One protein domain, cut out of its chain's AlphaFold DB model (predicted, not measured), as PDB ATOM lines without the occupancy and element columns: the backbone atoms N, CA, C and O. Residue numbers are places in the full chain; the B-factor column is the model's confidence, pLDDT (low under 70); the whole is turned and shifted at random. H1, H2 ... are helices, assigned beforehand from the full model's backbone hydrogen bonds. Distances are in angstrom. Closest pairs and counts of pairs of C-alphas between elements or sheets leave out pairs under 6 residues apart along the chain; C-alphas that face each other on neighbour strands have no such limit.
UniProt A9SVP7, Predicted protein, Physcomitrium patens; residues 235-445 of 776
ATOM      1  N   TYR A 235      83.792 140.432 159.849       94.44
ATOM      2  CA  TYR A 235      84.666 140.026 160.957       94.44
ATOM      3  C   TYR A 235      86.081 139.682 160.471       94.44
ATOM      4  O   TYR A 235      87.056 140.127 161.073       94.44
ATOM      5  N   LEU A 236      86.217 138.918 159.382       94.31
ATOM      6  CA  LEU A 236      87.519 138.522 158.829       94.31
ATOM      7  C   LEU A 236      88.322 139.712 158.273       94.31
ATOM      8  O   LEU A 236      89.543 139.745 158.432       94.31
ATOM      9  N   GLU A 237      87.655 140.692 157.666       93.62
ATOM     10  CA  GLU A 237      88.259 141.947 157.202       93.62
ATOM     11  C   GLU A 237      88.822 142.754 158.377       93.62
ATOM     12  O   GLU A 237      90.004 143.104 158.384       93.62
ATOM     13  N   TYR A 238      88.015 142.975 159.414       94.62
ATOM     14  CA  TYR A 238      88.413 143.715 160.613       94.62
ATOM     15  C   TYR A 238      89.522 142.996 161.403       94.62
ATOM     16  O   TYR A 238      90.493 143.631 161.822       94.62
ATOM     17  N   ILE A 239      89.450 141.664 161.520       95.25
ATOM     18  CA  ILE A 239      90.539 140.834 162.056       95.25
ATOM     19  C   ILE A 239      91.832 141.084 161.270       95.25
ATOM     20  O   ILE A 239      92.853 141.372 161.887       95.25
ATOM     21  N   SER A 240      91.802 141.060 159.932       93.94
ATOM     22  CA  SER A 240      93.014 141.260 159.119       93.94
ATOM     23  C   SER A 240      93.669 142.636 159.322       93.94
ATOM     24  O   SER A 240      94.895 142.755 159.282       93.94
ATOM     25  N   VAL A 241      92.869 143.668 159.616       92.44
ATOM     26  CA  VAL A 241      93.363 145.013 159.945       92.44
ATOM     27  C   VAL A 241      94.045 145.033 161.314       92.44
ATOM     28  O   VAL A 241      95.110 145.630 161.444       92.44
ATOM     29  N   GLU A 242      93.500 144.358 162.327       92.38
ATOM     30  CA  GLU A 242      94.095 144.315 163.675       92.38
ATOM     31  C   GLU A 242      95.255 143.309 163.801       92.38
ATOM     32  O   GLU A 242      96.165 143.499 164.609       92.38
ATOM     33  N   GLU A 243      95.323 142.298 162.932       93.38
ATOM     34  CA  GLU A 243      96.556 141.533 162.714       93.38
ATOM     35  C   GLU A 243      97.667 142.426 162.132       93.38
ATOM     36  O   GLU A 243      98.829 142.288 162.523       93.38
ATOM     37  N   ALA A 244      97.318 143.387 161.266       91.38
ATOM     38  CA  ALA A 244      98.255 144.356 160.695       91.38
ATOM     39  C   ALA A 244      98.616 145.527 161.635       91.38
ATOM     40  O   ALA A 244      99.706 146.087 161.493       91.38
ATOM     41  N   THR A 245      97.773 145.891 162.617       89.06
ATOM     42  CA  THR A 245      98.176 146.820 163.700       89.06
ATOM     43  C   THR A 245      99.147 146.164 164.684       89.06
ATOM     44  O   THR A 245      99.949 146.862 165.309       89.06
ATOM     45  N   GLY A 246      99.110 144.833 164.800       86.94
ATOM     46  CA  GLY A 246     100.040 144.048 165.608       86.94
ATOM     47  C   GLY A 246      99.739 144.043 167.109       86.94
ATOM     48  O   GLY A 246     100.610 143.654 167.887       86.94
ATOM     49  N   ASP A 247      98.539 144.456 167.536       90.00
ATOM     50  CA  ASP A 247      98.105 144.372 168.937       90.00
ATOM     51  C   ASP A 247      97.479 142.991 169.229       90.00
ATOM     52  O   ASP A 247      96.348 142.718 168.804       90.00
ATOM     53  N   PRO A 248      98.166 142.098 169.970       91.56
ATOM     54  CA  PRO A 248      97.682 140.741 170.173       91.56
ATOM     55  C   PRO A 248      96.455 140.663 171.077       91.56
ATOM     56  O   PRO A 248      95.736 139.669 170.997       91.56
ATOM     57  N   ALA A 249      96.193 141.661 171.926       91.19
ATOM     58  CA  ALA A 249      95.017 141.661 172.792       91.19
ATOM     59  C   ALA A 249      93.758 142.055 172.003       91.19
ATOM     60  O   ALA A 249      92.719 141.408 172.150       91.19
ATOM     61  N   ARG A 250      93.862 143.044 171.101       91.00
ATOM     62  CA  ARG A 250      92.761 143.398 170.185       91.00
ATOM     63  C   ARG A 250      92.454 142.280 169.191       91.00
ATOM     64  O   ARG A 250      91.289 141.916 169.049       91.00
ATOM     65  N   ALA A 251      93.480 141.694 168.569       93.81
ATOM     66  CA  ALA A 251      93.303 140.574 167.646       93.81
ATOM     67  C   ALA A 251      92.617 139.373 168.330       93.81
ATOM     68  O   ALA A 251      91.642 138.847 167.798       93.81
ATOM     69  N   GLN A 252      93.053 138.989 169.541       94.06
ATOM     70  CA  GLN A 252      92.389 137.944 170.337       94.06
ATOM     71  C   GLN A 252      90.912 138.265 170.598       94.06
ATOM     72  O   GLN A 252      90.058 137.432 170.313       94.06
ATOM     73  N   ILE A 253      90.583 139.469 171.078       93.94
ATOM     74  CA  ILE A 253      89.188 139.830 171.382       93.94
ATOM     75  C   ILE A 253      88.311 139.846 170.122       93.94
ATOM     76  O   ILE A 253      87.164 139.414 170.192       93.94
ATOM     77  N   LEU A 254      88.823 140.248 168.954       94.62
ATOM     78  CA  LEU A 254      88.070 140.136 167.697       94.62
ATOM     79  C   LEU A 254      87.858 138.689 167.240       94.62
ATOM     80  O   LEU A 254      86.756 138.361 166.801       94.62
ATOM     81  N   TYR A 255      88.852 137.812 167.402       95.81
ATOM     82  CA  TYR A 255      88.670 136.380 167.168       95.81
ATOM     83  C   TYR A 255      87.632 135.770 168.124       95.81
ATOM     84  O   TYR A 255      86.730 135.073 167.668       95.81
ATOM     85  N   GLU A 256      87.686 136.064 169.426       95.00
ATOM     86  CA  GLU A 256      86.704 135.559 170.402       95.00
ATOM     87  C   GLU A 256      85.283 136.111 170.150       95.00
ATOM     88  O   GLU A 256      84.310 135.380 170.337       95.00
ATOM     89  N   ARG A 257      85.143 137.358 169.662       94.06
ATOM     90  CA  ARG A 257      83.858 137.931 169.198       94.06
ATOM     91  C   ARG A 257      83.322 137.222 167.953       94.06
ATOM     92  O   ARG A 257      82.141 136.907 167.895       94.06
ATOM     93  N   ALA A 258      84.176 136.951 166.967       94.25
ATOM     94  CA  ALA A 258      83.774 136.196 165.782       94.25
ATOM     95  C   ALA A 258      83.364 134.757 166.150       94.25
ATOM     96  O   ALA A 258      82.426 134.217 165.573       94.25
ATOM     97  N   LEU A 259      84.023 134.146 167.140       94.31
ATOM     98  CA  LEU A 259      83.753 132.779 167.595       94.31
ATOM     99  C   LEU A 259      82.523 132.639 168.502       94.31
ATOM    100  O   LEU A 259      81.939 131.558 168.527       94.31
ATOM    101  N   SER A 260      82.092 133.687 169.214       91.25
ATOM    102  CA  SER A 260      80.821 133.647 169.956       91.25
ATOM    103  C   SER A 260      79.594 133.743 169.037       91.25
ATOM    104  O   SER A 260      78.538 133.218 169.390       91.25
ATOM    105  N   VAL A 261      79.746 134.335 167.843       90.06
ATOM    106  CA  VAL A 261      78.729 134.361 166.771       90.06
ATOM    107  C   VAL A 261      78.819 133.122 165.868       90.06
ATOM    108  O   VAL A 261      77.798 132.509 165.560       90.06
ATOM    109  N   PHE A 262      80.031 132.711 165.479       91.50
ATOM    110  CA  PHE A 262      80.291 131.634 164.511       91.50
ATOM    111  C   PHE A 262      81.081 130.444 165.101       91.50
ATOM    112  O   PHE A 262      82.132 130.071 164.566       91.50
ATOM    113  N   PRO A 263      80.596 129.792 166.175       90.94
ATOM    114  CA  PRO A 263      81.356 128.774 166.907       90.94
ATOM    115  C   PRO A 263      81.719 127.542 166.065       90.94
ATOM    116  O   PRO A 263      82.779 126.951 166.262       90.94
ATOM    117  N   VAL A 264      80.895 127.173 165.078       91.06
ATOM    118  CA  VAL A 264      81.122 126.011 164.193       91.06
ATOM    119  C   VAL A 264      81.924 126.334 162.920       91.06
ATOM    120  O   VAL A 264      82.169 125.449 162.097       91.06
ATOM    121  N   THR A 265      82.358 127.584 162.728       93.69
ATOM    122  CA  THR A 265      83.085 127.996 161.519       93.69
ATOM    123  C   THR A 265      84.577 127.699 161.658       93.69
ATOM    124  O   THR A 265      85.377 128.521 162.107       93.69
ATOM    125  N   HIS A 266      84.959 126.492 161.238       94.00
ATOM    126  CA  HIS A 266      86.325 125.968 161.338       94.00
ATOM    127  C   HIS A 266      87.423 126.873 160.742       94.00
ATOM    128  O   HIS A 266      88.552 126.846 161.228       94.00
ATOM    129  N   GLU A 267      87.117 127.707 159.741       94.12
ATOM    130  CA  GLU A 267      88.072 128.672 159.179       94.12
ATOM    131  C   GLU A 267      88.534 129.718 160.201       94.12
ATOM    132  O   GLU A 267      89.723 130.041 160.253       94.12
ATOM    133  N   VAL A 268      87.625 130.211 161.054       96.00
ATOM    134  CA  VAL A 268      87.950 131.187 162.105       96.00
ATOM    135  C   VAL A 268      88.873 130.538 163.134       96.00
ATOM    136  O   VAL A 268      89.916 131.102 163.458       96.00
ATOM    137  N   TRP A 269      88.572 129.305 163.561       97.12
ATOM    138  CA  TRP A 269      89.461 128.526 164.429       97.12
ATOM    139  C   TRP A 269      90.828 128.264 163.786       97.12
ATOM    140  O   TRP A 269      91.854 128.400 164.453       97.12
ATOM    141  N   LEU A 270      90.883 127.907 162.499       96.25
ATOM    142  CA  LEU A 270      92.134 127.621 161.788       96.25
ATOM    143  C   LEU A 270      93.021 128.862 161.613       96.25
ATOM    144  O   LEU A 270      94.245 128.711 161.691       96.25
ATOM    145  N   LYS A 271      92.425 130.046 161.411       96.25
ATOM    146  CA  LYS A 271      93.116 131.346 161.406       96.25
ATOM    147  C   LYS A 271      93.570 131.741 162.816       96.25
ATOM    148  O   LYS A 271      94.763 131.935 163.024       96.25
ATOM    149  N   TYR A 272      92.670 131.732 163.801       96.62
ATOM    150  CA  TYR A 272      92.967 132.123 165.186       96.62
ATOM    151  C   TYR A 272      94.084 131.281 165.812       96.62
ATOM    152  O   TYR A 272      95.058 131.805 166.356       96.62
ATOM    153  N   THR A 273      93.991 129.957 165.681       95.88
ATOM    154  CA  THR A 273      95.022 129.037 166.183       95.88
ATOM    155  C   THR A 273      96.370 129.253 165.498       95.88
ATOM    156  O   THR A 273      97.401 129.204 166.163       95.88
ATOM    157  N   HIS A 274      96.378 129.560 164.194       95.12
ATOM    158  CA  HIS A 274      97.597 129.899 163.463       95.12
ATOM    159  C   HIS A 274      98.201 131.233 163.929       95.12
ATOM    160  O   HIS A 274      99.401 131.284 164.196       95.12
ATOM    161  N   TYR A 275      97.380 132.274 164.105       94.94
ATOM    162  CA  TYR A 275      97.800 133.564 164.655       94.94
ATOM    163  C   TYR A 275      98.496 133.389 166.012       94.94
ATOM    164  O   TYR A 275      99.602 133.892 166.220       94.94
ATOM    165  N   LEU A 276      97.898 132.616 166.923       93.88
ATOM    166  CA  LEU A 276      98.473 132.345 168.242       93.88
ATOM    167  C   LEU A 276      99.775 131.530 168.165       93.88
ATOM    168  O   LEU A 276     100.719 131.848 168.888       93.88
ATOM    169  N   ASP A 277      99.854 130.519 167.291       92.00
ATOM    170  CA  ASP A 277     101.060 129.695 167.086       92.00
ATOM    171  C   ASP A 277     102.235 130.496 166.495       92.00
ATOM    172  O   ASP A 277     103.401 130.183 166.755       92.00
ATOM    173  N   VAL A 278     101.957 131.531 165.695       91.31
ATOM    174  CA  VAL A 278     102.986 132.385 165.083       91.31
ATOM    175  C   VAL A 278     103.371 133.547 165.999       91.31
ATOM    176  O   VAL A 278     104.567 133.780 166.195       91.31
ATOM    177  N   ASN A 279     102.402 134.250 166.586       89.44
ATOM    178  CA  ASN A 279     102.632 135.546 167.229       89.44
ATOM    179  C   ASN A 279     102.728 135.472 168.757       89.44
ATOM    180  O   ASN A 279     103.628 136.084 169.330       89.44
ATOM    181  N   LEU A 280     101.848 134.713 169.426       86.56
ATOM    182  CA  LEU A 280     101.792 134.679 170.895       86.56
ATOM    183  C   LEU A 280     102.658 133.561 171.500       86.56
ATOM    184  O   LEU A 280     103.394 133.808 172.449       86.56
ATOM    185  N   LYS A 281     102.593 132.340 170.946       88.56
ATOM    186  CA  LYS A 281     103.381 131.153 171.348       88.56
ATOM    187  C   LYS A 281     103.261 130.751 172.827       88.56
ATOM    188  O   LYS A 281     104.204 130.237 173.426       88.56
ATOM    189  N   VAL A 282     102.085 130.949 173.422       91.06
ATOM    190  CA  VAL A 282     101.842 130.693 174.851       91.06
ATOM    191  C   VAL A 282     101.045 129.412 175.055       91.06
ATOM    192  O   VAL A 282      99.883 129.319 174.668       91.06
ATOM    193  N   ALA A 283     101.674 128.432 175.705       90.25
ATOM    194  CA  ALA A 283     101.154 127.074 175.859       90.25
ATOM    195  C   ALA A 283      99.784 126.991 176.556       90.25
ATOM    196  O   ALA A 283      98.937 126.215 176.125       90.25
ATOM    197  N   SER A 284      99.533 127.788 177.601       90.56
ATOM    198  CA  SER A 284      98.253 127.788 178.330       90.56
ATOM    199  C   SER A 284      97.090 128.297 177.472       90.56
ATOM    200  O   SER A 284      96.047 127.646 177.398       90.56
ATOM    201  N   VAL A 285      97.291 129.421 176.778       91.38
ATOM    202  CA  VAL A 285      96.316 130.008 175.845       91.38
ATOM    203  C   VAL A 285      96.088 129.071 174.660       91.38
ATOM    204  O   VAL A 285      94.945 128.720 174.381       91.38
ATOM    205  N   LEU A 286      97.159 128.584 174.020       93.81
ATOM    206  CA  LEU A 286      97.078 127.638 172.903       93.81
ATOM    207  C   LEU A 286      96.315 126.362 173.282       93.81
ATOM    208  O   LEU A 286      95.409 125.968 172.558       93.81
ATOM    209  N   ARG A 287      96.626 125.742 174.428       94.06
ATOM    210  CA  ARG A 287      95.944 124.529 174.913       94.06
ATOM    211  C   ARG A 287      94.449 124.767 175.140       94.06
ATOM    212  O   ARG A 287      93.645 123.944 174.719       94.06
ATOM    213  N   SER A 288      94.073 125.904 175.732       93.00
ATOM    214  CA  SER A 288      92.666 126.293 175.916       93.00
ATOM    215  C   SER A 288      91.941 126.524 174.581       93.00
ATOM    216  O   SER A 288      90.860 125.982 174.349       93.00
ATOM    217  N   VAL A 289      92.545 127.291 173.668       95.56
ATOM    218  CA  VAL A 289      91.952 127.620 172.362       95.56
ATOM    219  C   VAL A 289      91.818 126.374 171.486       95.56
ATOM    220  O   VAL A 289      90.748 126.152 170.927       95.56
ATOM    221  N   TYR A 290      92.841 125.516 171.407       96.62
ATOM    222  CA  TYR A 290      92.749 124.265 170.650       96.62
ATOM    223  C   TYR A 290      91.729 123.287 171.247       96.62
ATOM    224  O   TYR A 290      90.967 122.696 170.484       96.62
ATOM    225  N   ALA A 291      91.647 123.152 172.579       94.44
ATOM    226  CA  ALA A 291      90.639 122.304 173.223       94.44
ATOM    227  C   ALA A 291      89.201 122.752 172.890       94.44
ATOM    228  O   ALA A 291      88.343 121.915 172.608       94.44
ATOM    229  N   ARG A 292      88.944 124.069 172.845       94.81
ATOM    230  CA  ARG A 292      87.660 124.620 172.378       94.81
ATOM    231  C   ARG A 292      87.444 124.423 170.877       94.81
ATOM    232  O   ARG A 292      86.332 124.084 170.478       94.81
ATOM    233  N   ALA A 293      88.488 124.577 170.060       96.12
ATOM    234  CA  ALA A 293      88.419 124.409 168.610       96.12
ATOM    235  C   ALA A 293      88.010 122.985 168.208       96.12
ATOM    236  O   ALA A 293      87.093 122.811 167.407       96.12
ATOM    237  N   VAL A 294      88.642 121.959 168.792       95.19
ATOM    238  CA  VAL A 294      88.331 120.554 168.472       95.19
ATOM    239  C   VAL A 294      86.979 120.101 169.029       95.19
ATOM    240  O   VAL A 294      86.328 119.256 168.424       95.19
ATOM    241  N   ARG A 295      86.503 120.700 170.129       92.94
ATOM    242  CA  ARG A 295      85.148 120.469 170.663       92.94
ATOM    243  C   ARG A 295      84.053 121.136 169.818       92.94
ATOM    244  O   ARG A 295      82.933 120.639 169.777       92.94
ATOM    245  N   ASN A 296      84.375 122.235 169.135       92.81
ATOM    246  CA  ASN A 296      83.465 122.941 168.232       92.81
ATOM    247  C   ASN A 296      83.413 122.354 166.820       92.81
ATOM    248  O   ASN A 296      82.336 122.231 166.242       92.81
ATOM    249  N   CYS A 297      84.575 122.009 166.269       93.75
ATOM    250  CA  CYS A 297      84.745 121.513 164.905       93.75
ATOM    251  C   CYS A 297      85.420 120.122 164.885       93.75
ATOM    252  O   CYS A 297      86.457 119.962 164.234       93.75
ATOM    253  N   PRO A 298      84.877 119.101 165.586       93.81
ATOM    254  CA  PRO A 298      85.522 117.791 165.734       93.81
ATOM    255  C   PRO A 298      85.762 117.061 164.409       93.81
ATOM    256  O   PRO A 298      86.686 116.260 164.319       93.81
ATOM    257  N   TRP A 299      84.984 117.360 163.366       92.94
ATOM    258  CA  TRP A 299      85.092 116.757 162.033       92.94
ATOM    259  C   TRP A 299      86.292 117.248 161.195       92.94
ATOM    260  O   TRP A 299      86.420 116.820 160.053       92.94
ATOM    261  N   VAL A 300      87.146 118.143 161.716       95.69
ATOM    262  CA  VAL A 300      88.269 118.752 160.975       95.69
ATOM    263  C   VAL A 300      89.613 118.221 161.482       95.69
ATOM    264  O   VAL A 300      90.138 118.688 162.497       95.69
ATOM    265  N   GLY A 301      90.222 117.288 160.746       95.50
ATOM    266  CA  GLY A 301      91.483 116.638 161.134       95.50
ATOM    267  C   GLY A 301      92.645 117.617 161.330       95.50
ATOM    268  O   GLY A 301      93.444 117.465 162.254       95.50
ATOM    269  N   ALA A 302      92.685 118.697 160.544       96.00
ATOM    270  CA  ALA A 302      93.710 119.736 160.648       96.00
ATOM    271  C   ALA A 302      93.736 120.451 162.019       96.00
ATOM    272  O   ALA A 302      94.799 120.908 162.445       96.00
ATOM    273  N   LEU A 303      92.604 120.543 162.734       97.06
ATOM    274  CA  LEU A 303      92.573 121.101 164.094       97.06
ATOM    275  C   LEU A 303      93.179 120.124 165.111       97.06
ATOM    276  O   LEU A 303      93.976 120.547 165.947       97.06
ATOM    277  N   TRP A 304      92.883 118.827 164.998       97.50
ATOM    278  CA  TRP A 304      93.469 117.779 165.844       97.50
ATOM    279  C   TRP A 304      94.980 117.633 165.632       97.50
ATOM    280  O   TRP A 304      95.739 117.620 166.601       97.50
ATOM    281  N   THR A 305      95.434 117.613 164.375       96.94
ATOM    282  CA  THR A 305      96.861 117.621 164.012       96.94
ATOM    283  C   THR A 305      97.589 118.814 164.632       96.94
ATOM    284  O   THR A 305      98.604 118.645 165.314       96.94
ATOM    285  N   LYS A 306      97.050 120.031 164.464       96.62
ATOM    286  CA  LYS A 306      97.620 121.239 165.074       96.62
ATOM    287  C   LYS A 306      97.608 121.184 166.609       96.62
ATOM    288  O   LYS A 306      98.603 121.564 167.221       96.62
ATOM    289  N   TYR A 307      96.541 120.671 167.228       97.44
ATOM    290  CA  TYR A 307      96.432 120.546 168.686       97.44
ATOM    291  C   TYR A 307      97.482 119.586 169.264       97.44
ATOM    292  O   TYR A 307      98.191 119.959 170.199       97.44
ATOM    293  N   MET A 308      97.666 118.400 168.669       97.00
ATOM    294  CA  MET A 308      98.727 117.463 169.071       97.00
ATOM    295  C   MET A 308     100.119 118.103 168.968       97.00
ATOM    296  O   MET A 308     100.927 117.977 169.888       97.00
ATOM    297  N   LEU A 309     100.394 118.853 167.893       95.75
ATOM    298  CA  LEU A 309     101.662 119.574 167.728       95.75
ATOM    299  C   LEU A 309     101.838 120.707 168.753       95.75
ATOM    300  O   LEU A 309     102.955 120.944 169.210       95.75
ATOM    301  N   ALA A 310     100.767 121.405 169.139       94.94
ATOM    302  CA  ALA A 310     100.814 122.440 170.171       94.94
ATOM    303  C   ALA A 310     101.049 121.854 171.574       94.94
ATOM    304  O   ALA A 310     101.844 122.398 172.339       94.94
ATOM    305  N   LEU A 311     100.426 120.713 171.888       94.88
ATOM    306  CA  LEU A 311     100.682 119.946 173.109       94.88
ATOM    307  C   LEU A 311     102.124 119.421 173.164       94.88
ATOM    308  O   LEU A 311     102.776 119.531 174.199       94.88
ATOM    309  N   GLU A 312     102.666 118.926 172.049       93.94
ATOM    310  CA  GLU A 312     104.066 118.493 171.976       93.94
ATOM    311  C   GLU A 312     105.040 119.665 172.208       93.94
ATOM    312  O   GLU A 312     105.983 119.534 172.988       93.94
ATOM    313  N   ARG A 313     104.784 120.844 171.617       92.06
ATOM    314  CA  ARG A 313     105.558 122.077 171.888       92.06
ATOM    315  C   ARG A 313     105.457 122.532 173.348       92.06
ATOM    316  O   ARG A 313     106.402 123.122 173.860       92.06
ATOM    317  N   ALA A 314     104.332 122.259 174.006       91.88
ATOM    318  CA  ALA A 314     104.119 122.506 175.430       91.88
ATOM    319  C   ALA A 314     104.732 121.423 176.346       91.88
ATOM    320  O   ALA A 314     104.556 121.502 177.561       91.88
ATOM    321  N   ALA A 315     105.433 120.427 175.784       91.94
ATOM    322  CA  ALA A 315     105.973 119.262 176.490       91.94
ATOM    323  C   ALA A 315     104.912 118.476 177.293       91.94
ATOM    324  O   ALA A 315     105.189 117.965 178.381       91.94
ATOM    325  N   ALA A 316     103.691 118.377 176.753       93.25
ATOM    326  CA  ALA A 316     102.596 117.623 177.358       93.25
ATOM    327  C   ALA A 316     102.953 116.133 177.559       93.25
ATOM    328  O   ALA A 316     103.708 115.556 176.765       93.25
ATOM    329  N   PRO A 317     102.411 115.479 178.605       92.75
ATOM    330  CA  PRO A 317     102.670 114.070 178.862       92.75
ATOM    331  C   PRO A 317     102.050 113.176 177.781       92.75
ATOM    332  O   PRO A 317     101.023 113.492 177.180       92.75
ATOM    333  N   GLU A 318     102.649 112.000 177.594       91.69
ATOM    334  CA  GLU A 318     102.198 110.995 176.622       91.69
ATOM    335  C   GLU A 318     100.732 110.580 176.833       91.69
ATOM    336  O   GLU A 318      99.998 110.377 175.873       91.69
ATOM    337  N   THR A 319     100.275 110.536 178.087       94.00
ATOM    338  CA  THR A 319      98.879 110.245 178.438       94.00
ATOM    339  C   THR A 319      97.893 111.257 177.854       94.00
ATOM    340  O   THR A 319      96.827 110.862 177.391       94.00
ATOM    341  N   GLU A 320      98.239 112.546 177.820       94.75
ATOM    342  CA  GLU A 320      97.387 113.588 177.237       94.75
ATOM    343  C   GLU A 320      97.402 113.530 175.706       94.75
ATOM    344  O   GLU A 320      96.343 113.559 175.078       94.75
ATOM    345  N   LEU A 321      98.587 113.373 175.104       95.25
ATOM    346  CA  LEU A 321      98.732 113.212 173.654       95.25
ATOM    347  C   LEU A 321      97.976 111.978 173.138       95.25
ATOM    348  O   LEU A 321      97.324 112.055 172.099       95.25
ATOM    349  N   SER A 322      98.017 110.863 173.874       94.75
ATOM    350  CA  SER A 322      97.280 109.652 173.516       94.75
ATOM    351  C   SER A 322      95.768 109.833 173.651       94.75
ATOM    352  O   SER A 322      95.042 109.380 172.773       94.75
ATOM    353  N   VAL A 323      95.272 110.519 174.690       96.19
ATOM    354  CA  VAL A 323      93.832 110.815 174.815       96.19
ATOM    355  C   VAL A 323      93.347 111.677 173.649       96.19
ATOM    356  O   VAL A 323      92.329 111.350 173.049       96.19
ATOM    357  N   VAL A 324      94.082 112.735 173.288       96.88
ATOM    358  CA  VAL A 324      93.730 113.611 172.153       96.88
ATOM    359  C   VAL A 324      93.778 112.868 170.815       96.88
ATOM    360  O   VAL A 324      92.943 113.108 169.949       96.88
ATOM    361  N   PHE A 325      94.722 111.943 170.642       97.12
ATOM    362  CA  PHE A 325      94.817 111.110 169.443       97.12
ATOM    363  C   PHE A 325      93.631 110.142 169.298       97.12
ATOM    364  O   PHE A 325      92.999 110.110 168.243       97.12
ATOM    365  N   GLU A 326      93.282 109.388 170.345       96.25
ATOM    366  CA  GLU A 326      92.160 108.441 170.266       96.25
ATOM    367  C   GLU A 326      90.800 109.171 170.158       96.25
ATOM    368  O   GLU A 326      89.911 108.702 169.445       96.25
ATOM    369  N   THR A 327      90.629 110.353 170.778       95.38
ATOM    370  CA  THR A 327      89.411 111.164 170.565       95.38
ATOM    371  C   THR A 327      89.323 111.722 169.147       95.38
ATOM    372  O   THR A 327      88.228 111.717 168.584       95.38
ATOM    373  N   ALA A 328      90.442 112.120 168.533       96.44
ATOM    374  CA  ALA A 328      90.481 112.553 167.136       96.44
ATOM    375  C   ALA A 328      89.978 111.450 166.186       96.44
ATOM    376  O   ALA A 328      89.085 111.692 165.376       96.44
ATOM    377  N   LEU A 329      90.489 110.219 166.323       94.31
ATOM    378  CA  LEU A 329      90.067 109.081 165.494       94.31
ATOM    379  C   LEU A 329      88.565 108.773 165.634       94.31
ATOM    380  O   LEU A 329      87.910 108.430 164.646       94.31
ATOM    381  N   GLY A 330      88.008 108.948 166.836       92.62
ATOM    382  CA  GLY A 330      86.584 108.757 167.124       92.62
ATOM    383  C   GLY A 330      85.633 109.806 166.528       92.62
ATOM    384  O   GLY A 330      84.420 109.602 166.583       92.62
ATOM    385  N   CYS A 331      86.132 110.911 165.959       89.50
ATOM    386  CA  CYS A 331      85.285 112.024 165.507       89.50
ATOM    387  C   CYS A 331      84.666 111.863 164.107       89.50
ATOM    388  O   CYS A 331      83.690 112.550 163.812       89.50
ATOM    389  N   GLY A 332      85.188 110.969 163.259       88.31
ATOM    390  CA  GLY A 332      84.652 110.734 161.910       88.31
ATOM    391  C   GLY A 332      85.029 111.824 160.897       88.31
ATOM    392  O   GLY A 332      84.202 112.671 160.564       88.31
ATOM    393  N   PHE A 333      86.268 111.806 160.394       93.25
ATOM    394  CA  PHE A 333      86.725 112.764 159.376       93.25
ATOM    395  C   PHE A 333      86.137 112.474 157.990       93.25
ATOM    396  O   PHE A 333      85.764 111.341 157.680       93.25
ATOM    397  N   GLN A 334      86.080 113.501 157.138       87.50
ATOM    398  CA  GLN A 334      85.481 113.391 155.804       87.50
ATOM    399  C   GLN A 334      86.463 112.839 154.763       87.50
ATOM    400  O   GLN A 334      86.039 112.199 153.801       87.50
ATOM    401  N   SER A 335      87.767 113.082 154.936       91.88
ATOM    402  CA  SER A 335      88.809 112.686 153.987       91.88
ATOM    403  C   SER A 335      89.773 111.651 154.582       91.88
ATOM    404  O   SER A 335      90.265 111.841 155.695       91.88
ATOM    405  N   PRO A 336      90.164 110.594 153.839       93.12
ATOM    406  CA  PRO A 336      91.194 109.655 154.295       93.12
ATOM    407  C   PRO A 336      92.562 110.325 154.510       93.12
ATOM    408  O   PRO A 336      93.359 109.853 155.318       93.12
ATOM    409  N   ASN A 337      92.813 111.467 153.855       93.69
ATOM    410  CA  ASN A 337      94.015 112.276 154.079       93.69
ATOM    411  C   ASN A 337      94.072 112.853 155.505       93.69
ATOM    412  O   ASN A 337      95.162 113.002 156.045       93.69
ATOM    413  N   GLU A 338      92.928 113.161 156.125       94.62
ATOM    414  CA  GLU A 338      92.876 113.693 157.496       94.62
ATOM    415  C   GLU A 338      93.257 112.616 158.516       94.62
ATOM    416  O   GLU A 338      94.057 112.867 159.418       94.62
ATOM    417  N   TYR A 339      92.759 111.389 158.327       95.06
ATOM    418  CA  TYR A 339      93.191 110.226 159.102       95.06
ATOM    419  C   TYR A 339      94.694 109.972 158.936       95.06
ATOM    420  O   TYR A 339      95.411 109.845 159.928       95.06
ATOM    421  N   GLU A 340      95.193 109.945 157.697       94.62
ATOM    422  CA  GLU A 340      96.621 109.778 157.407       94.62
ATOM    423  C   GLU A 340      97.484 110.870 158.055       94.62
ATOM    424  O   GLU A 340      98.547 110.558 158.593       94.62
ATOM    425  N   GLU A 341      97.042 112.132 158.051       95.50
ATOM    426  CA  GLU A 341      97.755 113.241 158.693       95.50
ATOM    427  C   GLU A 341      97.772 113.100 160.224       95.50
ATOM    428  O   GLU A 341      98.816 113.327 160.841       95.50
ATOM    429  N   VAL A 342      96.672 112.656 160.840       96.88
ATOM    430  CA  VAL A 342      96.581 112.390 162.287       96.88
ATOM    431  C   VAL A 342      97.491 111.223 162.700       96.88
ATOM    432  O   VAL A 342      98.318 111.394 163.602       96.88
ATOM    433  N   TYR A 343      97.444 110.078 162.004       97.00
ATOM    434  CA  TYR A 343      98.367 108.949 162.229       97.00
ATOM    435  C   TYR A 343      99.832 109.345 161.987       97.00
ATOM    436  O   TYR A 343     100.709 109.039 162.798       97.00
ATOM    437  N   SER A 344     100.109 110.086 160.911       96.25
ATOM    438  CA  SER A 344     101.458 110.574 160.612       96.25
ATOM    439  C   SER A 344     101.954 111.532 161.690       96.25
ATOM    440  O   SER A 344     103.111 111.447 162.093       96.25
ATOM    441  N   THR A 345     101.111 112.435 162.191       97.12
ATOM    442  CA  THR A 345     101.467 113.390 163.253       97.12
ATOM    443  C   THR A 345     101.775 112.671 164.564       97.12
ATOM    444  O   THR A 345     102.787 112.977 165.200       97.12
ATOM    445  N   ARG A 346     100.976 111.655 164.914       96.69
ATOM    446  CA  ARG A 346     101.210 110.768 166.059       96.69
ATOM    447  C   ARG A 346     102.570 110.071 165.968       96.69
ATOM    448  O   ARG A 346     103.380 110.192 166.888       96.69
ATOM    449  N   ALA A 347     102.863 109.428 164.836       96.25
ATOM    450  CA  ALA A 347     104.140 108.756 164.594       96.25
ATOM    451  C   ALA A 347     105.334 109.736 164.582       96.25
ATOM    452  O   ALA A 347     106.382 109.445 165.161       96.25
ATOM    453  N   HIS A 348     105.175 110.933 164.002       95.56
ATOM    454  CA  HIS A 348     106.188 111.993 164.043       95.56
ATOM    455  C   HIS A 348     106.516 112.444 165.475       95.56
ATOM    456  O   HIS A 348     107.694 112.661 165.778       95.56
ATOM    457  N   GLY A 349     105.500 112.586 166.333       93.94
ATOM    458  CA  GLY A 349     105.656 112.942 167.745       93.94
ATOM    459  C   GLY A 349     106.354 111.838 168.537       93.94
ATOM    460  O   GLY A 349     107.387 112.087 169.155       93.94
ATOM    461  N   LEU A 350     105.877 110.591 168.435       93.44
ATOM    462  CA  LEU A 350     106.518 109.428 169.065       93.44
ATOM    463  C   LEU A 350     107.990 109.291 168.640       93.44
ATOM    464  O   LEU A 350     108.866 109.171 169.495       93.44
ATOM    465  N   ARG A 351     108.296 109.438 167.343       94.06
ATOM    466  CA  ARG A 351     109.679 109.473 166.835       94.06
ATOM    467  C   ARG A 351     110.512 110.575 167.495       94.06
ATOM    468  O   ARG A 351     111.650 110.319 167.879       94.06
ATOM    469  N   ARG A 352     109.986 111.801 167.621       93.56
ATOM    470  CA  ARG A 352     110.702 112.912 168.277       93.56
ATOM    471  C   ARG A 352     110.938 112.634 169.763       93.56
ATOM    472  O   ARG A 352     112.045 112.875 170.230       93.56
ATOM    473  N   ARG A 353     109.959 112.058 170.469       90.31
ATOM    474  CA  ARG A 353     110.085 111.653 171.881       90.31
ATOM    475  C   ARG A 353     111.147 110.560 172.072       90.31
ATOM    476  O   ARG A 353     111.969 110.695 172.970       90.31
ATOM    477  N   ILE A 354     111.209 109.561 171.185       90.50
ATOM    478  CA  ILE A 354     112.274 108.538 171.167       90.50
ATOM    479  C   ILE A 354     113.650 109.171 170.908       90.50
ATOM    480  O   ILE A 354     114.601 108.901 171.633       90.50
ATOM    481  N   MET A 355     113.772 110.033 169.890       89.12
ATOM    482  CA  MET A 355     115.049 110.672 169.530       89.12
ATOM    483  C   MET A 355     115.556 111.689 170.567       89.12
ATOM    484  O   MET A 355     116.738 112.021 170.549       89.12
ATOM    485  N   ALA A 356     114.677 112.201 171.432       86.75
ATOM    486  CA  ALA A 356     115.011 113.134 172.506       86.75
ATOM    487  C   ALA A 356     115.287 112.449 173.858       86.75
ATOM    488  O   ALA A 356     115.678 113.128 174.806       86.75
ATOM    489  N   ALA A 357     115.061 111.137 173.973       82.81
ATOM    490  CA  ALA A 357     115.233 110.407 175.221       82.81
ATOM    491  C   ALA A 357     116.683 109.943 175.440       82.81
ATOM    492  O   ALA A 357     117.383 109.558 174.501       82.81
ATOM    493  N   ASP A 358     117.121 109.925 176.700       72.88
ATOM    494  CA  ASP A 358     118.445 109.426 177.072       72.88
ATOM    495  C   ASP A 358     118.612 107.944 176.718       72.88
ATOM    496  O   ASP A 358     117.730 107.122 176.983       72.88
ATOM    497  N   ALA A 359     119.796 107.572 176.225       68.56
ATOM    498  CA  ALA A 359     120.131 106.205 175.805       68.56
ATOM    499  C   ALA A 359     120.077 105.142 176.929       68.56
ATOM    500  O   ALA A 359     120.183 103.952 176.646       68.56
ATOM    501  N   ASN A 360     119.909 105.565 178.187       62.78
ATOM    502  CA  ASN A 360     119.745 104.702 179.362       62.78
ATOM    503  C   ASN A 360     118.273 104.536 179.799       62.78
ATOM    504  O   ASN A 360     118.010 103.883 180.807       62.78
ATOM    505  N   SER A 361     117.320 105.165 179.105       76.19
ATOM    506  CA  SER A 361     115.888 105.088 179.421       76.19
ATOM    507  C   SER A 361     115.206 103.925 178.690       76.19
ATOM    508  O   SER A 361     115.568 103.597 177.560       76.19
ATOM    509  N   ASP A 362     114.200 103.306 179.315       75.62
ATOM    510  CA  ASP A 362     113.455 102.203 178.698       75.62
ATOM    511  C   ASP A 362     112.495 102.709 177.609       75.62
ATOM    512  O   ASP A 362     111.339 103.063 177.856       75.62
ATOM    513  N   GLN A 363     112.999 102.736 176.376       80.00
ATOM    514  CA  GLN A 363     112.244 103.134 175.190       80.00
ATOM    515  C   GLN A 363     111.311 102.045 174.645       80.00
ATOM    516  O   GLN A 363     110.563 102.331 173.711       80.00
ATOM    517  N   THR A 364     111.289 100.836 175.224       84.44
ATOM    518  CA  THR A 364     110.456  99.714 174.743       84.44
ATOM    519  C   THR A 364     108.986 100.117 174.606       84.44
ATOM    520  O   THR A 364     108.347  99.790 173.611       84.44
ATOM    521  N   SER A 365     108.477 100.907 175.556       87.12
ATOM    522  CA  SER A 365     107.111 101.448 175.549       87.12
ATOM    523  C   SER A 365     106.832 102.435 174.404       87.12
ATOM    524  O   SER A 365     105.791 102.348 173.759       87.12
ATOM    525  N   ASN A 366     107.751 103.359 174.102       87.69
ATOM    526  CA  ASN A 366     107.571 104.294 172.986       87.69
ATOM    527  C   ASN A 366     107.730 103.582 171.627       87.69
ATOM    528  O   ASN A 366     107.066 103.964 170.665       87.69
ATOM    529  N   PHE A 367     108.569 102.542 171.545       89.75
ATOM    530  CA  PHE A 367     108.696 101.709 170.347       89.75
ATOM    531  C   PHE A 367     107.426 100.892 170.075       89.75
ATOM    532  O   PHE A 367     106.928 100.928 168.953       89.75
ATOM    533  N   THR A 368     106.846 100.217 171.076       92.25
ATOM    534  CA  THR A 368     105.591  99.468 170.874       92.25
ATOM    535  C   THR A 368     104.431 100.385 170.492       92.25
ATOM    536  O   THR A 368     103.700 100.051 169.564       92.25
ATOM    537  N   LEU A 369     104.311 101.572 171.105       93.38
ATOM    538  CA  LEU A 369     103.341 102.598 170.688       93.38
ATOM    539  C   LEU A 369     103.557 103.075 169.240       93.38
ATOM    540  O   LEU A 369     102.588 103.377 168.544       93.38
ATOM    541  N   LEU A 370     104.808 103.158 168.771       94.62
ATOM    542  CA  LEU A 370     105.116 103.556 167.394       94.62
ATOM    543  C   LEU A 370     104.700 102.475 166.385       94.62
ATOM    544  O   LEU A 370     104.059 102.812 165.390       94.62
ATOM    545  N   HIS A 371     105.013 101.200 166.648       93.62
ATOM    546  CA  HIS A 371     104.562 100.087 165.801       93.62
ATOM    547  C   HIS A 371     103.026  99.988 165.781       93.62
ATOM    548  O   HIS A 371     102.446  99.967 164.700       93.62
ATOM    549  N   ASP A 372     102.365 100.030 166.947       95.38
ATOM    550  CA  ASP A 372     100.897 100.032 167.079       95.38
ATOM    551  C   ASP A 372     100.240 101.175 166.283       95.38
ATOM    552  O   ASP A 372      99.275 100.956 165.552       95.38
ATOM    553  N   THR A 373     100.805 102.387 166.349       96.44
ATOM    554  CA  THR A 373     100.314 103.542 165.574       96.44
ATOM    555  C   THR A 373     100.344 103.268 164.064       96.44
ATOM    556  O   THR A 373      99.406 103.639 163.356       96.44
ATOM    557  N   PHE A 374     101.400 102.623 163.554       96.19
ATOM    558  CA  PHE A 374     101.506 102.278 162.133       96.19
ATOM    559  C   PHE A 374     100.641 101.078 161.738       96.19
ATOM    560  O   PHE A 374     100.007 101.118 160.683       96.19
ATOM    561  N   GLU A 375     100.581 100.032 162.561       95.62
ATOM    562  CA  GLU A 375      99.773  98.839 162.298       95.62
ATOM    563  C   GLU A 375      98.283  99.205 162.263       95.62
ATOM    564  O   GLU A 375      97.645  99.036 161.221       95.62
ATOM    565  N   ARG A 376      97.766  99.869 163.311       95.88
ATOM    566  CA  ARG A 376      96.383 100.376 163.342       95.88
ATOM    567  C   ARG A 376      96.092 101.336 162.188       95.88
ATOM    568  O   ARG A 376      95.050 101.220 161.549       95.88
ATOM    569  N   GLY A 377      96.998 102.271 161.891       95.19
ATOM    570  CA  GLY A 377      96.797 103.254 160.821       95.19
ATOM    571  C   GLY A 377      96.772 102.641 159.419       95.19
ATOM    572  O   GLY A 377      95.935 103.011 158.593       95.19
ATOM    573  N   THR A 378      97.651 101.677 159.143       93.69
ATOM    574  CA  THR A 378      97.706 101.008 157.835       93.69
ATOM    575  C   THR A 378      96.596  99.973 157.656       93.69
ATOM    576  O   THR A 378      96.058  99.871 156.550       93.69
ATOM    577  N   GLU A 379      96.179  99.266 158.713       94.50
ATOM    578  CA  GLU A 379      94.995  98.396 158.691       94.50
ATOM    579  C   GLU A 379      93.711  99.210 158.476       94.50
ATOM    580  O   GLU A 379      92.920  98.882 157.586       94.50
ATOM    581  N   PHE A 380      93.530 100.309 159.219       94.19
ATOM    582  CA  PHE A 380      92.362 101.186 159.111       94.19
ATOM    583  C   PHE A 380      92.220 101.771 157.699       94.19
ATOM    584  O   PHE A 380      91.169 101.622 157.073       94.19
ATOM    585  N   LEU A 381      93.287 102.368 157.151       93.31
ATOM    586  CA  LEU A 381      93.263 102.917 155.791       93.31
ATOM    587  C   LEU A 381      93.017 101.830 154.732       93.31
ATOM    588  O   LEU A 381      92.231 102.054 153.816       93.31
ATOM    589  N   SER A 382      93.612 100.638 154.874       92.25
ATOM    590  CA  SER A 382      93.387  99.526 153.930       92.25
ATOM    591  C   SER A 382      91.961  98.969 153.986       92.25
ATOM    592  O   SER A 382      91.434  98.537 152.963       92.25
ATOM    593  N   THR A 383      91.345  98.962 155.171       94.06
ATOM    594  CA  THR A 383      90.018  98.374 155.410       94.06
ATOM    595  C   THR A 383      88.887  99.308 155.000       94.06
ATOM    596  O   THR A 383      87.948  98.879 154.331       94.06
ATOM    597  N   TYR A 384      88.970 100.585 155.384       92.06
ATOM    598  CA  TYR A 384      87.897 101.559 155.163       92.06
ATOM    599  C   TYR A 384      88.095 102.420 153.907       92.06
ATOM    600  O   TYR A 384      87.115 102.926 153.364       92.06
ATOM    601  N   PHE A 385      89.333 102.571 153.416       92.56
ATOM    602  CA  PHE A 385      89.675 103.467 152.304       92.56
ATOM    603  C   PHE A 385      90.644 102.832 151.276       92.56
ATOM    604  O   PHE A 385      91.649 103.455 150.922       92.56
ATOM    605  N   PRO A 386      90.373 101.623 150.738       89.31
ATOM    606  CA  PRO A 386      91.291 100.936 149.817       89.31
ATOM    607  C   PRO A 386      91.648 101.771 148.572       89.31
ATOM    608  O   PRO A 386      92.804 101.790 148.152       89.31
ATOM    609  N   ASP A 387      90.700 102.541 148.027       88.69
ATOM    610  CA  ASP A 387      90.941 103.428 146.879       88.69
ATOM    611  C   ASP A 387      91.894 104.593 147.177       88.69
ATOM    612  O   ASP A 387      92.515 105.130 146.258       88.69
ATOM    613  N   HIS A 388      92.069 104.964 148.449       88.69
ATOM    614  CA  HIS A 388      93.093 105.920 148.867       88.69
ATOM    615  C   HIS A 388      94.479 105.268 148.881       88.69
ATOM    616  O   HIS A 388      95.421 105.825 148.322       88.69
ATOM    617  N   VAL A 389      94.595 104.051 149.426       86.31
ATOM    618  CA  VAL A 389      95.864 103.294 149.483       86.31
ATOM    619  C   VAL A 389      96.390 102.947 148.083       86.31
ATOM    620  O   VAL A 389      97.595 103.004 147.846       86.31
ATOM    621  N   ASN A 390      95.488 102.711 147.124       84.31
ATOM    622  CA  ASN A 390      95.807 102.562 145.698       84.31
ATOM    623  C   ASN A 390      96.589 103.762 145.107       84.31
ATOM    624  O   ASN A 390      97.292 103.599 144.110       84.31
ATOM    625  N   HIS A 391      96.482 104.955 145.705       84.56
ATOM    626  CA  HIS A 391      97.081 106.199 145.202       84.56
ATOM    627  C   HIS A 391      98.072 106.861 146.172       84.56
ATOM    628  O   HIS A 391      98.875 107.686 145.734       84.56
ATOM    629  N   ASN A 392      98.035 106.536 147.466       87.94
ATOM    630  CA  ASN A 392      98.901 107.131 148.477       87.94
ATOM    631  C   ASN A 392      99.428 106.080 149.468       87.94
ATOM    632  O   ASN A 392      98.687 105.520 150.273       87.94
ATOM    633  N   ILE A 393     100.747 105.875 149.439       90.75
ATOM    634  CA  ILE A 393     101.468 104.920 150.292       90.75
ATOM    635  C   ILE A 393     102.358 105.589 151.357       90.75
ATOM    636  O   ILE A 393     103.180 104.912 151.978       90.75
ATOM    637  N   ARG A 394     102.227 106.906 151.599       91.75
ATOM    638  CA  ARG A 394     103.118 107.685 152.491       91.75
ATOM    639  C   ARG A 394     103.270 107.104 153.896       91.75
ATOM    640  O   ARG A 394     104.378 107.113 154.425       91.75
ATOM    641  N   LEU A 395     102.198 106.579 154.494       93.81
ATOM    642  CA  LEU A 395     102.267 106.004 155.842       93.81
ATOM    643  C   LEU A 395     103.191 104.771 155.885       93.81
ATOM    644  O   LEU A 395     104.014 104.653 156.789       93.81
ATOM    645  N   TRP A 396     103.142 103.913 154.858       94.81
ATOM    646  CA  TRP A 396     104.034 102.758 154.695       94.81
ATOM    647  C   TRP A 396     105.470 103.168 154.357       94.81
ATOM    648  O   TRP A 396     106.411 102.574 154.886       94.81
ATOM    649  N   THR A 397     105.662 104.184 153.502       93.69
ATOM    650  CA  THR A 397     107.016 104.662 153.166       93.69
ATOM    651  C   THR A 397     107.698 105.276 154.388       93.69
ATOM    652  O   THR A 397     108.886 105.038 154.613       93.69
ATOM    653  N   TYR A 398     106.937 105.994 155.221       94.88
ATOM    654  CA  TYR A 398     107.408 106.549 156.484       94.88
ATOM    655  C   TYR A 398     107.685 105.456 157.524       94.88
ATOM    656  O   TYR A 398     108.755 105.471 158.132       94.88
ATOM    657  N   TRP A 399     106.788 104.473 157.668       95.75
ATOM    658  CA  TRP A 399     106.975 103.324 158.559       95.75
ATOM    659  C   TRP A 399     108.286 102.590 158.256       95.75
ATOM    660  O   TRP A 399     109.186 102.565 159.097       95.75
ATOM    661  N   ALA A 400     108.457 102.083 157.030       94.62
ATOM    662  CA  ALA A 400     109.654 101.330 156.650       94.62
ATOM    663  C   ALA A 400     110.949 102.165 156.745       94.62
ATOM    664  O   ALA A 400     112.019 101.627 157.031       94.62
ATOM    665  N   HIS A 401     110.863 103.488 156.555       93.38
ATOM    666  CA  HIS A 401     111.988 104.393 156.788       93.38
ATOM    667  C   HIS A 401     112.374 104.476 158.275       93.38
ATOM    668  O   HIS A 401     113.569 104.470 158.582       93.38
ATOM    669  N   LEU A 402     111.414 104.525 159.207       92.75
ATOM    670  CA  LEU A 402     111.713 104.525 160.647       92.75
ATOM    671  C   LEU A 402     112.234 103.170 161.140       92.75
ATOM    672  O   LEU A 402     113.192 103.155 161.912       92.75
ATOM    673  N   GLU A 403     111.682 102.060 160.643       92.69
ATOM    674  CA  GLU A 403     112.203 100.708 160.903       92.69
ATOM    675  C   GLU A 403     113.695 100.622 160.536       92.69
ATOM    676  O   GLU A 403     114.542 100.286 161.365       92.69
ATOM    677  N   ALA A 404     114.051 101.041 159.316       91.75
ATOM    678  CA  ALA A 404     115.423 100.981 158.818       91.75
ATOM    679  C   ALA A 404     116.398 101.963 159.503       91.75
ATOM    680  O   ALA A 404     117.587 101.657 159.606       91.75
ATOM    681  N   THR A 405     115.941 103.144 159.942       89.94
ATOM    682  CA  THR A 405     116.836 104.230 160.408       89.94
ATOM    683  C   THR A 405     116.867 104.444 161.920       89.94
ATOM    684  O   THR A 405     117.944 104.673 162.474       89.94
ATOM    685  N   LEU A 406     115.715 104.379 162.595       87.50
ATOM    686  CA  LEU A 406     115.584 104.621 164.034       87.50
ATOM    687  C   LEU A 406     115.766 103.317 164.816       87.50
ATOM    688  O   LEU A 406     116.644 103.225 165.673       87.50
ATOM    689  N   LEU A 407     114.949 102.317 164.477       84.69
ATOM    690  CA  LEU A 407     114.933 100.990 165.100       84.69
ATOM    691  C   LEU A 407     116.095 100.111 164.611       84.69
ATOM    692  O   LEU A 407     116.605  99.282 165.360       84.69
ATOM    693  N   LYS A 408     116.560 100.356 163.376       88.25
ATOM    694  CA  LYS A 408     117.610  99.608 162.659       88.25
ATOM    695  C   LYS A 408     117.226  98.160 162.337       88.25
ATOM    696  O   LYS A 408     118.093  97.368 161.961       88.25
ATOM    697  N   ASP A 409     115.939  97.821 162.415       91.44
ATOM    698  CA  ASP A 409     115.434  96.527 161.978       91.44
ATOM    699  C   ASP A 409     115.140  96.547 160.470       91.44
ATOM    700  O   ASP A 409     114.048  96.852 159.985       91.44
ATOM    701  N   ILE A 410     116.165  96.177 159.704       91.62
ATOM    702  CA  ILE A 410     116.073  96.000 158.250       91.62
ATOM    703  C   ILE A 410     115.100  94.854 157.897       91.62
ATOM    704  O   ILE A 410     114.535  94.848 156.803       91.62
ATOM    705  N   THR A 411     114.866  93.885 158.789       93.56
ATOM    706  CA  THR A 411     113.932  92.775 158.540       93.56
ATOM    707  C   THR A 411     112.474  93.201 158.710       93.56
ATOM    708  O   THR A 411     111.665  92.876 157.839       93.56
ATOM    709  N   ALA A 412     112.158  94.019 159.718       92.75
ATOM    710  CA  ALA A 412     110.858  94.678 159.852       92.75
ATOM    711  C   ALA A 412     110.594  95.641 158.682       92.75
ATOM    712  O   ALA A 412     109.556  95.540 158.024       92.75
ATOM    713  N   ALA A 413     111.573  96.484 158.326       93.88
ATOM    714  CA  ALA A 413     111.478  97.402 157.186       93.88
ATOM    715  C   ALA A 413     111.163  96.673 155.863       93.88
ATOM    716  O   ALA A 413     110.290  97.088 155.098       93.88
ATOM    717  N   ARG A 414     111.835  95.540 155.608       94.81
ATOM    718  CA  ARG A 414     111.531  94.645 154.477       94.81
ATOM    719  C   ARG A 414     110.149  94.007 154.601       94.81
ATOM    720  O   ARG A 414     109.455  93.895 153.598       94.81
ATOM    721  N   GLY A 415     109.732  93.620 155.806       94.69
ATOM    722  CA  GLY A 415     108.401  93.081 156.087       94.69
ATOM    723  C   GLY A 415     107.272  94.016 155.643       94.69
ATOM    724  O   GLY A 415     106.361  93.570 154.944       94.69
ATOM    725  N   VAL A 416     107.375  95.314 155.956       93.88
ATOM    726  CA  VAL A 416     106.419  96.350 155.515       93.88
ATOM    727  C   VAL A 416     106.325  96.388 153.983       93.88
ATOM    728  O   VAL A 416     105.227  96.295 153.426       93.88
ATOM    729  N   TRP A 417     107.462  96.442 153.280       95.19
ATOM    730  CA  TRP A 417     107.486  96.475 151.812       95.19
ATOM    731  C   TRP A 417     106.997  95.181 151.153       95.19
ATOM    732  O   TRP A 417     106.226  95.231 150.196       95.19
ATOM    733  N   GLU A 418     107.402  94.012 151.652       94.69
ATOM    734  CA  GLU A 418     106.950  92.717 151.132       94.69
ATOM    735  C   GLU A 418     105.452  92.495 151.381       94.69
ATOM    736  O   GLU A 418     104.782  91.870 150.558       94.69
ATOM    737  N   ASN A 419     104.897  93.030 152.474       92.19
ATOM    738  CA  ASN A 419     103.452  93.050 152.703       92.19
ATOM    739  C   ASN A 419     102.740  93.962 151.694       92.19
ATOM    740  O   ASN A 419     101.790  93.519 151.048       92.19
ATOM    741  N   LEU A 420     103.246  95.178 151.468       90.56
ATOM    742  CA  LEU A 420     102.677  96.113 150.494       90.56
ATOM    743  C   LEU A 420     102.786  95.605 149.040       90.56
ATOM    744  O   LEU A 420     101.893  95.846 148.234       90.56
ATOM    745  N   ILE A 421     103.817  94.825 148.695       92.00
ATOM    746  CA  ILE A 421     103.966  94.187 147.371       92.00
ATOM    747  C   ILE A 421     102.954  93.050 147.133       92.00
ATOM    748  O   ILE A 421     102.623  92.763 145.976       92.00
ATOM    749  N   LYS A 422     102.428  92.403 148.184       90.75
ATOM    750  CA  LYS A 422     101.376  91.374 148.035       90.75
ATOM    751  C   LYS A 422     100.063  91.986 147.541       90.75
ATOM    752  O   LYS A 422      99.406  91.369 146.707       90.75
ATOM    753  N   THR A 423      99.719  93.180 148.023       86.81
ATOM    754  CA  THR A 423      98.466  93.892 147.723       86.81
ATOM    755  C   THR A 423      98.616  94.882 146.563       86.81
ATOM    756  O   THR A 423      97.903  94.781 145.568       86.81
ATOM    757  N   HIS A 424      99.608  95.773 146.629       88.19
ATOM    758  CA  HIS A 424      99.803  96.901 145.710       88.19
ATOM    759  C   HIS A 424     101.051  96.752 144.818       88.19
ATOM    760  O   HIS A 424     101.558  97.722 144.265       88.19
ATOM    761  N   GLY A 425     101.560  95.528 144.617       86.69
ATOM    762  CA  GLY A 425     102.768  95.254 143.816       86.69
ATOM    763  C   GLY A 425     102.686  95.570 142.309       86.69
ATOM    764  O   GLY A 425     103.625  95.244 141.579       86.69
ATOM    765  N   TRP A 426     101.579  96.154 141.845       86.38
ATOM    766  CA  TRP A 426     101.378  96.755 140.519       86.38
ATOM    767  C   TRP A 426     101.733  98.258 140.484       86.38
ATOM    768  O   TRP A 426     101.994  98.808 139.411       86.38
ATOM    769  N   MET A 427     101.771  98.918 141.645       87.88
ATOM    770  CA  MET A 427     102.066 100.341 141.791       87.88
ATOM    771  C   MET A 427     103.571 100.595 141.622       87.88
ATOM    772  O   MET A 427     104.411  99.888 142.181       87.88
ATOM    773  N   LEU A 428     103.926 101.635 140.861       89.19
ATOM    774  CA  LEU A 428     105.319 102.022 140.614       89.19
ATOM    775  C   LEU A 428     106.055 102.422 141.905       89.19
ATOM    776  O   LEU A 428     107.195 102.012 142.129       89.19
ATOM    777  N   GLU A 429     105.400 103.221 142.746       89.94
ATOM    778  CA  GLU A 429     106.030 103.887 143.890       89.94
ATOM    779  C   GLU A 429     106.488 102.903 144.971       89.94
ATOM    780  O   GLU A 429     107.535 103.115 145.583       89.94
ATOM    781  N   VAL A 430     105.770 101.790 145.160       92.06
ATOM    782  CA  VAL A 430     106.139 100.718 146.102       92.06
ATOM    783  C   VAL A 430     107.522 100.154 145.760       92.06
ATOM    784  O   VAL A 430     108.399 100.073 146.619       92.06
ATOM    785  N   TRP A 431     107.752  99.818 144.486       92.69
ATOM    786  CA  TRP A 431     109.041  99.293 144.030       92.69
ATOM    787  C   TRP A 431     110.146 100.350 144.082       92.69
ATOM    788  O   TRP A 431     111.267 100.031 144.475       92.69
ATOM    789  N   GLN A 432     109.848 101.602 143.717       92.50
ATOM    790  CA  GLN A 432     110.831 102.690 143.743       92.50
ATOM    791  C   GLN A 432     111.317 103.006 145.160       92.50
ATOM    792  O   GLN A 432     112.527 103.110 145.372       92.50
ATOM    793  N   ASN A 433     110.408 103.124 146.130       93.06
ATOM    794  CA  ASN A 433     110.764 103.459 147.507       93.06
ATOM    795  C   ASN A 433     111.494 102.299 148.210       93.06
ATOM    796  O   ASN A 433     112.505 102.543 148.868       93.06
ATOM    797  N   TYR A 434     111.077 101.044 148.003       95.06
ATOM    798  CA  TYR A 434     111.787  99.877 148.546       95.06
ATOM    799  C   TYR A 434     113.208  99.744 147.967       95.06
ATOM    800  O   TYR A 434     114.172  99.581 148.713       95.06
ATOM    801  N   ILE A 435     113.374  99.899 146.648       93.94
ATOM    802  CA  ILE A 435     114.705  99.882 146.019       93.94
ATOM    803  C   ILE A 435     115.560 101.054 146.516       93.94
ATOM    804  O   ILE A 435     116.731 100.856 146.830       93.94
ATOM    805  N   SER A 436     114.983 102.251 146.656       93.88
ATOM    806  CA  SER A 436     115.684 103.412 147.224       93.88
ATOM    807  C   SER A 436     116.141 103.162 148.664       93.88
ATOM    808  O   SER A 436     117.265 103.516 149.004       93.88
ATOM    809  N   MET A 437     115.325 102.498 149.491       93.81
ATOM    810  CA  MET A 437     115.702 102.103 150.851       93.81
ATOM    811  C   MET A 437     116.911 101.156 150.850       93.81
ATOM    812  O   MET A 437     117.894 101.423 151.537       93.81
ATOM    813  N   GLU A 438     116.884 100.082 150.054       93.88
ATOM    814  CA  GLU A 438     118.009  99.138 149.978       93.88
ATOM    815  C   GLU A 438     119.288  99.793 149.430       93.88
ATOM    816  O   GLU A 438     120.380  99.495 149.911       93.88
ATOM    817  N   LEU A 439     119.174 100.721 148.473       92.44
ATOM    818  CA  LEU A 439     120.318 101.484 147.957       92.44
ATOM    819  C   LEU A 439     120.904 102.438 149.006       92.44
ATOM    820  O   LEU A 439     122.122 102.473 149.170       92.44
ATOM    821  N   LEU A 440     120.065 103.156 149.761       91.00
ATOM    822  CA  LEU A 440     120.501 104.036 150.856       91.00
ATOM    823  C   LEU A 440     121.163 103.261 152.009       91.00
ATOM    824  O   LEU A 440     122.053 103.791 152.669       91.00
ATOM    825  N   LEU A 441     120.774 101.999 152.221       89.44
ATOM    826  CA  LEU A 441     121.422 101.070 153.157       89.44
ATOM    827  C   LEU A 441     122.690 100.397 152.584       89.44
ATOM    828  O   LEU A 441     123.345  99.632 153.289       89.44
ATOM    829  N   GLY A 442     123.047 100.643 151.317       89.88
ATOM    830  CA  GLY A 442     124.198 100.022 150.646       89.88
ATOM    831  C   GLY A 442     123.982  98.568 150.199       89.88
ATOM    832  O   GLY A 442     124.914  97.917 149.720       89.88
ATOM    833  N   ASN A 443     122.758  98.042 150.292       91.50
ATOM    834  CA  ASN A 443     122.389  96.662 149.965       91.50
ATOM    835  C   ASN A 443     122.213  96.443 148.448       91.50
ATOM    836  O   ASN A 443     121.207  95.905 147.981       91.50
ATOM    837  N   VAL A 444     123.233  96.803 147.663       91.44
ATOM    838  CA  VAL A 444     123.290  96.695 146.188       91.44
ATOM    839  C   VAL A 444     122.826  95.325 145.668       91.44
ATOM    840  O   VAL A 444     122.183  95.233 144.622       91.44
ATOM    841  N   LYS A 445     123.120  94.238 146.397       90.50
ATOM    842  CA  LYS A 445     122.675  92.884 146.032       90.50
ATOM    843  C   LYS A 445     121.150  92.750 146.032       90.50
ATOM    844  O   LYS A 445     120.622  92.193 145.075       90.50
TER     845      LYS A 445
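AT A GLANCE: This is residues 235 to 445 of the 776 residues of the protein "Predicted protein" of Physcomitrium patens (UniProt A9SVP7). The printed part zigzags through a long row of helices, a solenoid of helical hairpins in which H1, H3, H5, H7, H10 and H12 make one layer and H2, H4, H6, H8 and H11 the other. Residues 356 to 361, between the long H7 and H8, stick out, and four-residue H9 lies at the turn between H8 and H10. The printed part has 211 residues with twelve named helices, H1 to H12 in order, and no named strand: the class is all helix, and H3 to H8 with H10 to H12 make an up-and-down bundle, each running against the one before. It is only just compact, close to loose, with a radius of gyration of the C-alphas of 20.1 A and spans of 63 by 43 by 30 A.

HOW THE PARTS SIT: Start at H8, residues 364 to 384, which forms a hairpin with H7, residues 336 to 355, at a shallow tilt of 11 degrees; their closest C-alphas are those of Ala 347 and Leu 370, 6.0 A apart. Residues 374 to 378 of H8 alone touch H10, residues 394 to 407, closest at C-alphas 374 and 399, 6.6 A. H9, residues 386 to 389, only just touches H8, with 3 pairs of C-alphas within 8 A, and only at the corner by their link. H11, residues 410 to 424, forms hairpins with H10, closest at C-alphas 400 and 413, 4.4 A, and with H12, residues 428 to 440, closest at C-alphas 417 and 434, 6.4 A. Back at H7, look for H5, residues 301 to 313, which touches it, running the same way; C-alphas 301 and 338 are closest, 4.9 A. H5 forms hairpins with H6, residues 318 to 329, closest at C-alphas 304 and 328, 6.2 A, and with H4, residues 283 to 296, closest at C-alphas 290 and 307, 5.6 A. Farther out, H3, residues 266 to 280, touches H4, closest at C-alphas 269 and 293, 6.0 A. H2, residues 248 to 261, touches H3, closest at C-alphas 255 and 272, 6.4 A, and H1, residues 235 to 245, closest at C-alphas 242 and 251, 5.5 A. Every O i to N i+4 pair is within hydrogen-bond range in H1, H3 to H8 and H12, against 9 of 10 in H2 and H10 and 10 of 11 in H11; H9 is too short for one.

IN THESE COORDINATES: Find C-alpha 235 at (84.666, 140.026, 160.957), where H1 begins. H8 runs 29.9 A from C-alpha 364 at (110.456, 99.714, 174.743), and H7 measures 28.3 A. H12 ends at C-alpha 440, (120.501, 104.036, 150.856).

THE WHOLE: The two C-alphas farthest apart, those of Val 261 and Lys 445, are 63.9 A apart. The printed part has no cut and no long link. Mean pLDDT of the printed part is 92.2; look for values under 70 at residues 359 to 360.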